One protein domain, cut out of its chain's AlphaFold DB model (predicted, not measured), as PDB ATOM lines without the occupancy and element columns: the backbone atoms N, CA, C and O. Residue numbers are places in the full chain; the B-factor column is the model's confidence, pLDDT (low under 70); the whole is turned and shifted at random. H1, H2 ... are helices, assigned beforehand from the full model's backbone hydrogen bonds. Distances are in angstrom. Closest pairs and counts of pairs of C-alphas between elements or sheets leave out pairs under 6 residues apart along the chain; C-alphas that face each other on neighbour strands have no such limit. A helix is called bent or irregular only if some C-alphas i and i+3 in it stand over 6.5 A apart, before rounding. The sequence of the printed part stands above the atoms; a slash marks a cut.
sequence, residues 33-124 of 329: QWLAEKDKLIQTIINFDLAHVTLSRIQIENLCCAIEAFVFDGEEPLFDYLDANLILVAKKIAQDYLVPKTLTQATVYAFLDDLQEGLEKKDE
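This is residues 33 to 124 of the 329 residues of an uncharacterized protein of Oceanihabitans sp. IOP_32 (UniProt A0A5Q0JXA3). Four helices make a compact two-layer body: H3 and H1 run opposite ways in one layer, set rather wide, and H2 and H4, a closer pair that also runs opposite ways, cross beneath them on a slant. A long loop, residues 73 to 83, leads from the end of H2 back to the start of H3. The printed part has 92 residues, with named helices in the order H1, H2, H3, H4 and no named strand; the class is all helix. The whole is compact, with a radius of gyration of the C-alphas of 12.2 A, and spans 34 by 31 by 19 A.

Start with H3, residues 84 to 101: find C-alpha 84 at (-30.349, -36.264, 36.655), from where the helix runs 25.5 A to C-alpha 101. It has a kink of 28 degrees near residue 95 and is irregular, but only just: C-alphas 96 and 99 are 6.9 A apart. H4, residues 105 to 122, is 25.7 A long and ends at C-alpha 122, at (-21.826, -30.194, 17.888). H2, residues 57 to 72, is 22.9 A long. Look for H1, residues 33 to 49, from C-alpha 33 at (-32.239, -8.211, 17.805); it is 23.0 A long.

Begin at H3, which touches H2 at a steep tilt of 45 degrees, running the same way; their closest C-alphas, those of Ile 67 and Ala 90, are 4.7 A apart. Go on to H4, which touches H2 at a shallow tilt of 26 degrees, opposite ways, the closest C-alphas being those of Cys 64 and Leu 112 at 6.1 A. H4 also touches H1, at a steep tilt of 46 degrees, the same way; here the C-alphas of Ile 42 and Leu 115 are the closest, 5.7 A apart. H1 and H3 only just touch, with 3 pairs of C-alphas within 8 A, and H3 does so with residues 89 to 97 alone. The closest C-alphas of these two, those of Asp 49 and Val 89, are 7.0 A apart, and they run opposite ways at a shallow tilt of 22 degrees. H3 and H4 are close but not clearly touching, and H1 and H2 are apart. In H1, H2 and H4 each O i to N i+4 pair is within hydrogen-bond range; in H3 11 of 14 are.

Look at Gln 33 and Asp 80 for the two C-alphas farthest apart, 37.4 A. The printed part has no cut. The link from H2 to H3, 11 residues, is long; that from H3 to H4 is tight. The mean pLDDT of the printed part is 77.9, and 20 residues are under 70, among them residues 55 to 59 and 74 to 82.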
ATOM      1  N   GLN A  33     -32.765  -8.277  16.444       84.75
ATOM      2  CA  GLN A  33     -32.239  -8.211  17.805       84.75
ATOM      3  C   GLN A  33     -32.414  -9.542  18.546       84.75
ATOM      4  O   GLN A  33     -31.463 -10.017  19.165       84.75
ATOM      5  N   TRP A  34     -33.606 -10.140  18.474       86.94
ATOM      6  CA  TRP A  34     -33.871 -11.433  19.095       86.94
ATOM      7  C   TRP A  34     -33.077 -12.549  18.422       86.94
ATOM      8  O   TRP A  34     -32.468 -13.344  19.124       86.94
ATOM      9  N   LEU A  35     -33.024 -12.588  17.089       72.38
ATOM     10  CA  LEU A  35     -32.280 -13.623  16.366       72.38
ATOM     11  C   LEU A  35     -30.791 -13.619  16.745       72.38
ATOM     12  O   LEU A  35     -30.239 -14.662  17.083       72.38
ATOM     13  N   ALA A  36     -30.163 -12.442  16.810       75.19
ATOM     14  CA  ALA A  36     -28.769 -12.326  17.239       75.19
ATOM     15  C   ALA A  36     -28.556 -12.724  18.714       75.19
ATOM     16  O   ALA A  36     -27.507 -13.261  19.081       75.19
ATOM     17  N   GLU A  37     -29.530 -12.443  19.580       89.56
ATOM     18  CA  GLU A  37     -29.491 -12.831  20.991       89.56
ATOM     19  C   GLU A  37     -29.688 -14.342  21.182       89.56
ATOM     20  O   GLU A  37     -28.946 -14.954  21.954       89.56
ATOM     21  N   LYS A  38     -30.630 -14.935  20.441       88.19
ATOM     22  CA  LYS A  38     -30.912 -16.371  20.370       88.19
ATOM     23  C   LYS A  38     -29.664 -17.148  19.973       88.19
ATOM     24  O   LYS A  38     -29.236 -18.017  20.727       88.19
ATOM     25  N   ASP A  39     -29.027 -16.785  18.860       81.56
ATOM     26  CA  ASP A  39     -27.844 -17.495  18.358       81.56
ATOM     27  C   ASP A  39     -26.704 -17.470  19.384       81.56
ATOM     28  O   ASP A  39     -26.051 -18.480  19.657       81.56
ATOM     29  N   LYS A  40     -26.488 -16.315  20.023       88.75
ATOM     30  CA  LYS A  40     -25.487 -16.171  21.086       88.75
ATOM     31  C   LYS A  40     -25.823 -17.025  22.310       88.75
ATOM     32  O   LYS A  40     -24.914 -17.568  22.944       88.75
ATOM     33  N   LEU A  41     -27.101 -17.118  22.665       91.00
ATOM     34  CA  LEU A  41     -27.563 -17.918  23.790       91.00
ATOM     35  C   LEU A  41     -27.391 -19.417  23.513       91.00
ATOM     36  O   LEU A  41     -26.809 -20.110  24.344       91.00
ATOM     37  N   ILE A  42     -27.780 -19.888  22.326       88.62
ATOM     38  CA  ILE A  42     -27.572 -21.273  21.876       88.62
ATOM     39  C   ILE A  42     -26.085 -21.630  21.940       88.62
ATOM     40  O   ILE A  42     -25.702 -22.611  22.575       88.62
ATOM     41  N   GLN A  43     -25.214 -20.781  21.392       84.75
ATOM     42  CA  GLN A  43     -23.766 -20.994  21.472       84.75
ATOM     43  C   GLN A  43     -23.239 -20.990  22.911       84.75
ATOM     44  O   GLN A  43     -22.261 -21.673  23.205       84.75
ATOM     45  N   THR A  44     -23.863 -20.239  23.819       85.19
ATOM     46  CA  THR A  44     -23.485 -20.254  25.237       85.19
ATOM     47  C   THR A  44     -23.840 -21.598  25.872       85.19
ATOM     48  O   THR A  44     -22.991 -22.215  26.512       85.19
ATOM     49  N   ILE A  45     -25.050 -22.097  25.638       86.88
ATOM     50  CA  ILE A  45     -25.502 -23.392  26.156       86.88
ATOM     51  C   ILE A  45     -24.603 -24.521  25.635       86.88
ATOM     52  O   ILE A  45     -24.047 -25.297  26.411       86.88
ATOM     53  N   ILE A  46     -24.377 -24.557  24.322       83.81
ATOM     54  CA  ILE A  46     -23.581 -25.585  23.643       83.81
ATOM     55  C   ILE A  46     -22.127 -25.601  24.139       83.81
ATOM     56  O   ILE A  46     -21.594 -26.664  24.468       83.81
ATOM     57  N   ASN A  47     -21.486 -24.429  24.211       79.88
ATOM     58  CA  ASN A  47     -20.049 -24.320  24.481       79.88
ATOM     59  C   ASN A  47     -19.688 -24.232  25.966       79.88
ATOM     60  O   ASN A  47     -18.507 -24.344  26.296       79.88
ATOM     61  N   PHE A  48     -20.657 -24.008  26.857       77.75
ATOM     62  CA  PHE A  48     -20.404 -23.912  28.297       77.75
ATOM     63  C   PHE A  48     -21.206 -24.934  29.089       77.75
ATOM     64  O   PHE A  48     -20.610 -25.735  29.806       77.75
ATOM     65  N   ASP A  49     -22.529 -24.926  28.951       77.31
ATOM     66  CA  ASP A  49     -23.401 -25.774  29.770       77.31
ATOM     67  C   ASP A  49     -23.330 -27.249  29.353       77.31
ATOM     68  O   ASP A  49     -23.460 -28.134  30.197       77.31
ATOM     69  N   LEU A  50     -23.033 -27.517  28.078       79.69
ATOM     70  CA  LEU A  50     -22.934 -28.868  27.521       79.69
ATOM     71  C   LEU A  50     -21.546 -29.192  26.948       79.69
ATOM     72  O   LEU A  50     -21.370 -30.238  26.335       79.69
ATOM     73  N   ALA A  51     -20.537 -28.344  27.165       69.19
ATOM     74  CA  ALA A  51     -19.225 -28.402  26.500       69.19
ATOM     75  C   ALA A  51     -18.525 -29.776  26.526       69.19
ATOM     76  O   ALA A  51     -17.790 -30.125  25.605       69.19
ATOM     77  N   HIS A  52     -18.724 -30.538  27.604       67.19
ATOM     78  CA  HIS A  52     -18.046 -31.811  27.870       67.19
ATOM     79  C   HIS A  52     -18.984 -33.020  27.837       67.19
ATOM     80  O   HIS A  52     -18.602 -34.104  28.276       67.19
ATOM     81  N   VAL A  53     -20.201 -32.824  27.340       69.62
ATOM     82  CA  VAL A  53     -21.211 -33.866  27.203       69.62
ATOM     83  C   VAL A  53     -21.419 -34.124  25.718       69.62
ATOM     84  O   VAL A  53     -21.602 -33.172  24.956       69.62
ATOM     85  N   THR A  54     -21.357 -35.399  25.338       73.38
ATOM     86  CA  THR A  54     -21.830 -35.899  24.044       73.38
ATOM     87  C   THR A  54     -23.195 -36.513  24.286       73.38
ATOM     88  O   THR A  54     -23.308 -37.401  25.135       73.38
ATOM     89  N   LEU A  55     -24.207 -36.019  23.587       67.00
ATOM     90  CA  LEU A  55     -25.585 -36.467  23.727       67.00
ATOM     91  C   LEU A  55     -25.954 -37.374  22.549       67.00
ATOM     92  O   LEU A  55     -25.557 -37.115  21.414       67.00
ATOM     93  N   SER A  56     -26.709 -38.441  22.810       66.94
ATOM     94  CA  SER A  56     -27.444 -39.128  21.743       66.94
ATOM     95  C   SER A  56     -28.628 -38.275  21.292       66.94
ATOM     96  O   SER A  56     -29.077 -37.389  22.024       66.94
ATOM     97  N   ARG A  57     -29.191 -38.569  20.118       63.34
ATOM     98  CA  ARG A  57     -30.368 -37.855  19.613       63.34
ATOM     99  C   ARG A  57     -31.544 -37.883  20.594       63.34
ATOM    100  O   ARG A  57     -32.087 -36.837  20.927       63.34
ATOM    101  N   ILE A  58     -31.848 -39.056  21.151       66.69
ATOM    102  CA  ILE A  58     -32.898 -39.227  22.169       66.69
ATOM    103  C   ILE A  58     -32.618 -38.360  23.409       66.69
ATOM    104  O   ILE A  58     -33.533 -37.804  24.010       66.69
ATOM    105  N   GLN A  59     -31.351 -38.207  23.810       68.94
ATOM    106  CA  GLN A  59     -30.988 -37.328  24.926       68.94
ATOM    107  C   GLN A  59     -31.139 -35.842  24.579       68.94
ATOM    108  O   GLN A  59     -31.460 -35.064  25.474       68.94
ATOM    109  N   ILE A  60     -30.924 -35.448  23.321       77.56
ATOM    110  CA  ILE A  60     -31.166 -34.081  22.839       77.56
ATOM    111  C   ILE A  60     -32.670 -33.785  22.846       77.56
ATOM    112  O   ILE A  60     -33.080 -32.787  23.436       77.56
ATOM    113  N   GLU A  61     -33.487 -34.671  22.275       74.94
ATOM    114  CA  GLU A  61     -34.952 -34.542  22.238       74.94
ATOM    115  C   GLU A  61     -35.528 -34.463  23.663       74.94
ATOM    116  O   GLU A  61     -36.208 -33.498  24.015       74.94
ATOM    117  N   ASN A  62     -35.141 -35.394  24.544       76.06
ATOM    118  CA  ASN A  62     -35.571 -35.387  25.945       76.06
ATOM    119  C   ASN A  62     -35.093 -34.144  26.714       76.06
ATOM    120  O   ASN A  62     -35.812 -33.645  27.582       76.06
ATOM    121  N   LEU A  63     -33.895 -33.629  26.420       82.81
ATOM    122  CA  LEU A  63     -33.406 -32.383  27.008       82.81
ATOM    123  C   LEU A  63     -34.281 -31.196  26.578       82.81
ATOM    124  O   LEU A  63     -34.637 -30.378  27.426       82.81
ATOM    125  N   CYS A  64     -34.649 -31.104  25.298       85.62
ATOM    126  CA  CYS A  64     -35.527 -30.053  24.782       85.62
ATOM    127  C   CYS A  64     -36.931 -30.125  25.399       85.62
ATOM    128  O   CYS A  64     -37.416 -29.104  25.892       85.62
ATOM    129  N   CYS A  65     -37.530 -31.317  25.491       81.44
ATOM    130  CA  CYS A  65     -38.806 -31.522  26.188       81.44
ATOM    131  C   CYS A  65     -38.724 -31.134  27.675       81.44
ATOM    132  O   CYS A  65     -39.648 -30.537  28.229       81.44
ATOM    133  N   ALA A  66     -37.598 -31.417  28.338       81.94
ATOM    134  CA  ALA A  66     -37.380 -30.996  29.718       81.94
ATOM    135  C   ALA A  66     -37.289 -29.477  29.868       81.94
ATOM    136  O   ALA A  66     -37.870 -28.916  30.799       81.94
ATOM    137  N   ILE A  67     -36.601 -28.796  28.952       87.88
ATOM    138  CA  ILE A  67     -36.540 -27.330  28.941       87.88
ATOM    139  C   ILE A  67     -37.943 -26.754  28.739       87.88
ATOM    140  O   ILE A  67     -38.329 -25.859  29.492       87.88
ATOM    141  N   GLU A  68     -38.703 -27.273  27.774       87.38
ATOM    142  CA  GLU A  68     -40.086 -26.870  27.506       87.38
ATOM    143  C   GLU A  68     -40.950 -26.935  28.770       87.38
ATOM    144  O   GLU A  68     -41.529 -25.926  29.185       87.38
ATOM    145  N   ALA A  69     -40.979 -28.094  29.427       83.00
ATOM    146  CA  ALA A  69     -41.797 -28.293  30.614       83.00
ATOM    147  C   ALA A  69     -41.409 -27.344  31.759       83.00
ATOM    148  O   ALA A  69     -42.273 -26.771  32.425       83.00
ATOM    149  N   PHE A  70     -40.113 -27.079  31.960       85.69
ATOM    150  CA  PHE A  70     -39.680 -26.101  32.962       85.69
ATOM    151  C   PHE A  70     -40.034 -24.652  32.601       85.69
ATOM    152  O   PHE A  70     -40.122 -23.820  33.510       85.69
ATOM    153  N   VAL A  71     -40.198 -24.326  31.316       84.94
ATOM    154  CA  VAL A  71     -40.625 -22.994  30.865       84.94
ATOM    155  C   VAL A  71     -42.129 -22.800  31.067       84.94
ATOM    156  O   VAL A  71     -42.527 -21.727  31.529       84.94
ATOM    157  N   PHE A  72     -42.953 -23.799  30.742       82.25
ATOM    158  CA  PHE A  72     -44.416 -23.650  30.725       82.25
ATOM    159  C   PHE A  72     -45.124 -24.169  31.977       82.25
ATOM    160  O   PHE A  72     -46.019 -23.492  32.486       82.25
ATOM    161  N   ASP A  73     -44.698 -25.313  32.507       77.31
ATOM    162  CA  ASP A  73     -45.411 -26.010  33.582       77.31
ATOM    163  C   ASP A  73     -44.781 -25.757  34.957       77.31
ATOM    164  O   ASP A  73     -45.448 -25.864  35.987       77.31
ATOM    165  N   GLY A  74     -43.500 -25.373  34.997       60.59
ATOM    166  CA  GLY A  74     -42.787 -24.956  36.212       60.59
ATOM    167  C   GLY A  74     -42.501 -26.075  37.226       60.59
ATOM    168  O   GLY A  74     -41.764 -25.846  38.190       60.59
ATOM    169  N   GLU A  75     -43.033 -27.275  37.005       59.50
ATOM    170  CA  GLU A  75     -42.713 -28.499  37.739       59.50
ATOM    171  C   GLU A  75     -41.759 -29.388  36.929       59.50
ATOM    172  O   GLU A  75     -41.479 -29.118  35.767       59.50
ATOM    173  N   GLU A  76     -41.184 -30.400  37.579       57.06
ATOM    174  CA  GLU A  76     -40.282 -31.390  36.981       57.06
ATOM    175  C   GLU A  76     -41.136 -32.573  36.500       57.06
ATOM    176  O   GLU A  76     -41.641 -33.320  37.343       57.06
ATOM    177  N   PRO A  77     -41.361 -32.757  35.185       55.66
ATOM    178  CA  PRO A  77     -41.954 -33.992  34.696       55.66
ATOM    179  C   PRO A  77     -41.082 -35.182  35.086       55.66
ATOM    180  O   PRO A  77     -39.856 -35.082  35.178       55.66
ATOM    181  N   LEU A  78     -41.721 -36.332  35.288       55.06
ATOM    182  CA  LEU A  78     -41.018 -37.603  35.420       55.06
ATOM    183  C   LEU A  78     -40.385 -37.954  34.067       55.06
ATOM    184  O   LEU A  78     -41.021 -38.551  33.206       55.06
ATOM    185  N   PHE A  79     -39.132 -37.549  33.876       62.91
ATOM    186  CA  PHE A  79     -38.310 -37.992  32.756       62.91
ATOM    187  C   PHE A  79     -37.562 -39.258  33.164       62.91
ATOM    188  O   PHE A  79     -36.375 -39.208  33.482       62.91
ATOM    189  N   ASP A  80     -38.250 -40.401  33.156       51.00
ATOM    190  CA  ASP A  80     -37.680 -41.695  33.573       51.00
ATOM    191  C   ASP A  80     -36.431 -42.109  32.757       51.00
ATOM    192  O   ASP A  80     -35.671 -42.983  33.175       51.00
ATOM    193  N   TYR A  81     -36.180 -41.440  31.626       56.41
ATOM    194  CA  TYR A  81     -35.096 -41.721  30.679       56.41
ATOM    195  C   TYR A  81     -34.008 -40.633  30.600       56.41
ATOM    196  O   TYR A  81     -33.059 -40.786  29.827       56.41
ATOM    197  N   LEU A  82     -34.104 -39.537  31.371       65.38
ATOM    198  CA  LEU A  82     -33.130 -38.436  31.326       65.38
ATOM    199  C   LEU A  82     -32.213 -38.447  32.560       65.38
ATOM    200  O   LEU A  82     -32.676 -38.495  33.697       65.38
ATOM    201  N   ASP A  83     -30.894 -38.384  32.345       72.56
ATOM    202  CA  ASP A  83     -29.918 -38.336  33.442       72.56
ATOM    203  C   ASP A  83     -30.185 -37.122  34.349       72.56
ATOM    204  O   ASP A  83     -30.424 -36.011  33.871       72.56
ATOM    205  N   ALA A  84     -30.094 -37.314  35.668       76.38
ATOM    206  CA  ALA A  84     -30.349 -36.264  36.655       76.38
ATOM    207  C   ALA A  84     -29.524 -34.985  36.409       76.38
ATOM    208  O   ALA A  84     -29.993 -33.879  36.680       76.38
ATOM    209  N   ASN A  85     -28.309 -35.101  35.865       78.06
ATOM    210  CA  ASN A  85     -27.497 -33.940  35.508       78.06
ATOM    211  C   ASN A  85     -28.077 -33.175  34.312       78.06
ATOM    212  O   ASN A  85     -28.017 -31.947  34.298       78.06
ATOM    213  N   LEU A  86     -28.660 -33.868  33.334       80.75
ATOM    214  CA  LEU A  86     -29.309 -33.239  32.183       80.75
ATOM    215  C   LEU A  86     -30.615 -32.557  32.577       80.75
ATOM    216  O   LEU A  86     -30.890 -31.467  32.084       80.75
ATOM    217  N   ILE A  87     -31.352 -33.109  33.540       83.12
ATOM    218  CA  ILE A  87     -32.519 -32.436  34.122       83.12
ATOM    219  C   ILE A  87     -32.106 -31.116  34.796       83.12
ATOM    220  O   ILE A  87     -32.745 -30.080  34.597       83.12
ATOM    221  N   LEU A  88     -30.993 -31.106  35.541       83.19
ATOM    222  CA  LEU A  88     -30.459 -29.875  36.139       83.19
ATOM    223  C   LEU A  88     -30.033 -28.849  35.080       83.19
ATOM    224  O   LEU A  88     -30.252 -27.651  35.270       83.19
ATOM    225  N   VAL A  89     -29.448 -29.303  33.969       86.69
ATOM    226  CA  VAL A  89     -29.092 -28.438  32.836       86.69
ATOM    227  C   VAL A  89     -30.346 -27.882  32.160       86.69
ATOM    228  O   VAL A  89     -30.418 -26.673  31.956       86.69
ATOM    229  N   ALA A  90     -31.360 -28.709  31.894       88.94
ATOM    230  CA  ALA A  90     -32.637 -28.278  31.327       88.94
ATOM    231  C   ALA A  90     -33.305 -27.206  32.192       88.94
ATOM    232  O   ALA A  90     -33.672 -26.133  31.708       88.94
ATOM    233  N   LYS A  91     -33.371 -27.454  33.504       87.56
ATOM    234  CA  LYS A  91     -33.908 -26.506  34.481       87.56
ATOM    235  C   LYS A  91     -33.144 -25.193  34.479       87.56
ATOM    236  O   LYS A  91     -33.760 -24.130  34.498       87.56
ATOM    237  N   LYS A  92     -31.811 -25.254  34.449       88.56
ATOM    238  CA  LYS A  92     -30.962 -24.064  34.361       88.56
ATOM    239  C   LYS A  92     -31.266 -23.280  33.086       88.56
ATOM    240  O   LYS A  92     -31.477 -22.076  33.161       88.56
ATOM    241  N   ILE A  93     -31.334 -23.950  31.937       90.56
ATOM    242  CA  ILE A  93     -31.602 -23.295  30.654       90.56
ATOM    243  C   ILE A  93     -32.962 -22.592  30.678       90.56
ATOM    244  O   ILE A  93     -33.056 -21.406  30.353       90.56
ATOM    245  N   ALA A  94     -33.999 -23.296  31.126       91.31
ATOM    246  CA  ALA A  94     -35.339 -22.744  31.247       91.31
ATOM    247  C   ALA A  94     -35.374 -21.529  32.190       91.31
ATOM    248  O   ALA A  94     -35.803 -20.446  31.792       91.31
ATOM    249  N   GLN A  95     -34.889 -21.683  33.424       89.88
ATOM    250  CA  GLN A  95     -35.064 -20.692  34.490       89.88
ATOM    251  C   GLN A  95     -34.108 -19.499  34.385       89.88
ATOM    252  O   GLN A  95     -34.513 -18.371  34.664       89.88
ATOM    253  N   ASP A  96     -32.862 -19.716  33.959       88.94
ATOM    254  CA  ASP A  96     -31.857 -18.650  33.905       88.94
ATOM    255  C   ASP A  96     -31.882 -17.900  32.568       88.94
ATOM    256  O   ASP A  96     -31.544 -16.712  32.524       88.94
ATOM    257  N   TYR A  97     -32.282 -18.560  31.473       89.25
ATOM    258  CA  TYR A  97     -32.198 -17.971  30.135       89.25
ATOM    259  C   TYR A  97     -33.546 -17.668  29.478       89.25
ATOM    260  O   TYR A  97     -33.656 -16.619  28.839       89.25
ATOM    261  N   LEU A  98     -34.557 -18.534  29.606       90.75
ATOM    262  CA  LEU A  98     -35.807 -18.410  28.838       90.75
ATOM    263  C   LEU A  98     -36.926 -17.711  29.619       90.75
ATOM    264  O   LEU A  98     -37.464 -16.704  29.151       90.75
ATOM    265  N   VAL A  99     -37.226 -18.170  30.836       89.31
ATOM    266  CA  VAL A  99     -38.272 -17.604  31.707       89.31
ATOM    267  C   VAL A  99     -38.100 -16.090  31.941       89.31
ATOM    268  O   VAL A  99     -39.083 -15.357  31.788       89.31
ATOM    269  N   PRO A 100     -36.891 -15.549  32.213       90.75
ATOM    270  CA  PRO A 100     -36.715 -14.113  32.456       90.75
ATOM    271  C   PRO A 100     -37.010 -13.226  31.239       90.75
ATOM    272  O   PRO A 100     -37.167 -12.014  31.392       90.75
ATOM    273  N   LYS A 101     -37.054 -13.802  30.031       86.06
ATOM    274  CA  LYS A 101     -37.279 -13.077  28.774       86.06
ATOM    275  C   LYS A 101     -38.753 -12.961  28.392       86.06
ATOM    276  O   LYS A 101     -39.055 -12.249  27.435       86.06
ATOM    277  N   THR A 102     -39.657 -13.629  29.119       84.81
ATOM    278  CA  THR A 102     -41.114 -13.579  28.887       84.81
ATOM    279  C   THR A 102     -41.482 -13.812  27.416       84.81
ATOM    280  O   THR A 102     -42.212 -13.029  26.810       84.81
ATOM    281  N   LEU A 103     -40.890 -14.844  26.814       84.06
ATOM    282  CA  LEU A 103     -41.076 -15.176  25.402       84.06
ATOM    283  C   LEU A 103     -42.474 -15.760  25.161       84.06
ATOM    284  O   LEU A 103     -43.046 -16.404  26.038       84.06
ATOM    285  N   THR A 104     -43.014 -15.559  23.957       81.06
ATOM    286  CA  THR A 104     -44.235 -16.259  23.536       81.06
ATOM    287  C   THR A 104     -43.942 -17.742  23.331       81.06
ATOM    288  O   THR A 104     -42.813 -18.109  23.002       81.06
ATOM    289  N   GLN A 105     -44.966 -18.585  23.457       75.62
ATOM    290  CA  GLN A 105     -44.846 -20.034  23.272       75.62
ATOM    291  C   GLN A 105     -44.182 -20.396  21.927       75.62
ATOM    292  O   GLN A 105     -43.174 -21.092  21.904       75.62
ATOM    293  N   ALA A 106     -44.633 -19.797  20.818       68.19
ATOM    294  CA  ALA A 106     -44.037 -20.031  19.498       68.19
ATOM    295  C   ALA A 106     -42.564 -19.590  19.393       68.19
ATOM    296  O   ALA A 106     -41.790 -20.171  18.639       68.19
ATOM    297  N   THR A 107     -42.157 -18.561  20.146       75.00
ATOM    298  CA  THR A 107     -40.757 -18.108  20.181       75.00
ATOM    299  C   THR A 107     -39.872 -19.075  20.969       75.00
ATOM    300  O   THR A 107     -38.702 -19.235  20.630       75.00
ATOM    301  N   VAL A 108     -40.419 -19.718  22.005       79.62
ATOM    302  CA  VAL A 108     -39.725 -20.769  22.761       79.62
ATOM    303  C   VAL A 108     -39.552 -22.015  21.897       79.62
ATOM    304  O   VAL A 108     -38.445 -22.535  21.851       79.62
ATOM    305  N   TYR A 109     -40.570 -22.438  21.146       76.44
ATOM    306  CA  TYR A 109     -40.436 -23.578  20.229       76.44
ATOM    307  C   TYR A 109     -39.382 -23.354  19.157       76.44
ATOM    308  O   TYR A 109     -38.454 -24.144  19.049       76.44
ATOM    309  N   ALA A 110     -39.425 -22.204  18.481       71.62
ATOM    310  CA  ALA A 110     -38.388 -21.860  17.514       71.62
ATOM    311  C   ALA A 110     -36.977 -21.849  18.141       71.62
ATOM    312  O   ALA A 110     -36.008 -22.222  17.494       71.62
ATOM    313  N   PHE A 111     -36.845 -21.433  19.407       87.00
ATOM    314  CA  PHE A 111     -35.573 -21.515  20.128       87.00
ATOM    315  C   PHE A 111     -35.128 -22.967  20.372       87.00
ATOM    316  O   PHE A 111     -33.939 -23.254  20.242       87.00
ATOM    317  N   LEU A 112     -36.048 -23.853  20.762       83.88
ATOM    318  CA  LEU A 112     -35.751 -25.258  21.051       83.88
ATOM    319  C   LEU A 112     -35.359 -26.027  19.786       83.88
ATOM    320  O   LEU A 112     -34.385 -26.774  19.839       83.88
ATOM    321  N   ASP A 113     -36.022 -25.761  18.659       74.06
ATOM    322  CA  ASP A 113     -35.673 -26.339  17.353       74.06
ATOM    323  C   ASP A 113     -34.225 -25.992  16.966       74.06
ATOM    324  O   ASP A 113     -33.420 -26.864  16.634       74.06
ATOM    325  N   ASP A 114     -33.849 -24.714  17.080       74.38
ATOM    326  CA  ASP A 114     -32.494 -24.262  16.746       74.38
ATOM    327  C   ASP A 114     -31.440 -24.763  17.754       74.38
ATOM    328  O   ASP A 114     -30.273 -24.975  17.404       74.38
ATOM    329  N   LEU A 115     -31.822 -24.935  19.025       86.50
ATOM    330  CA  LEU A 115     -30.950 -25.521  20.044       86.50
ATOM    331  C   LEU A 115     -30.693 -27.002  19.751       86.50
ATOM    332  O   LEU A 115     -29.540 -27.431  19.837       86.50
ATOM    333  N   GLN A 116     -31.735 -27.754  19.392       83.19
ATOM    334  CA  GLN A 116     -31.628 -29.149  18.977       83.19
ATOM    335  C   GLN A 116     -30.696 -29.278  17.770       83.19
ATOM    336  O   GLN A 116     -29.701 -29.999  17.856       83.19
ATOM    337  N   GLU A 117     -30.921 -28.498  16.709       75.62
ATOM    338  CA  GLU A 117     -30.059 -28.508  15.519       75.62
ATOM    339  C   GLU A 117     -28.596 -28.166  15.875       75.62
ATOM    340  O   GLU A 117     -27.645 -28.769  15.373       75.62
ATOM    341  N   GLY A 118     -28.385 -27.197  16.770       78.62
ATOM    342  CA  GLY A 118     -27.053 -26.821  17.237       78.62
ATOM    343  C   GLY A 118     -26.345 -27.927  18.030       78.62
ATOM    344  O   GLY A 118     -25.128 -28.088  17.898       78.62
ATOM    345  N   LEU A 119     -27.082 -28.686  18.844       78.69
ATOM    346  CA  LEU A 119     -26.550 -29.811  19.615       78.69
ATOM    347  C   LEU A 119     -26.220 -31.004  18.718       78.69
ATOM    348  O   LEU A 119     -25.119 -31.544  18.832       78.69
ATOM    349  N   GLU A 120     -27.101 -31.329  17.772       73.75
ATOM    350  CA  GLU A 120     -26.865 -32.357  16.754       73.75
ATOM    351  C   GLU A 120     -25.590 -32.047  15.953       73.75
ATOM    352  O   GLU A 120     -24.731 -32.914  15.800       73.75
ATOM    353  N   LYS A 121     -25.392 -30.783  15.543       74.38
ATOM    354  CA  LYS A 121     -24.177 -30.323  14.843       74.38
ATOM    355  C   LYS A 121     -22.908 -30.389  15.687       74.38
ATOM    356  O   LYS A 121     -21.829 -30.634  15.153       74.38
ATOM    357  N   LYS A 122     -22.991 -30.111  16.991       70.00
ATOM    358  CA  LYS A 122     -21.826 -30.194  17.888       70.00
ATOM    359  C   LYS A 122     -21.372 -31.642  18.059       70.00
ATOM    360  O   LYS A 122     -20.167 -31.895  18.104       70.00
ATOM    361  N   ASP A 123     -22.329 -32.551  18.177       58.25
ATOM    362  CA  ASP A 123     -22.080 -33.969  18.412       58.25
ATOM    363  C   ASP A 123     -21.956 -34.774  17.099       58.25
ATOM    364  O   ASP A 123     -21.817 -35.999  17.144       58.25
ATOM    365  N   GLU A 124     -21.901 -34.093  15.939       51.59
ATOM    366  CA  GLU A 124     -21.634 -34.683  14.621       51.59
ATOM    367  C   GLU A 124     -20.350 -35.527  14.639       51.59
ATOM    368  O   GLU A 124     -19.216 -35.044  14.545       51.59
TER     369      GLU A 124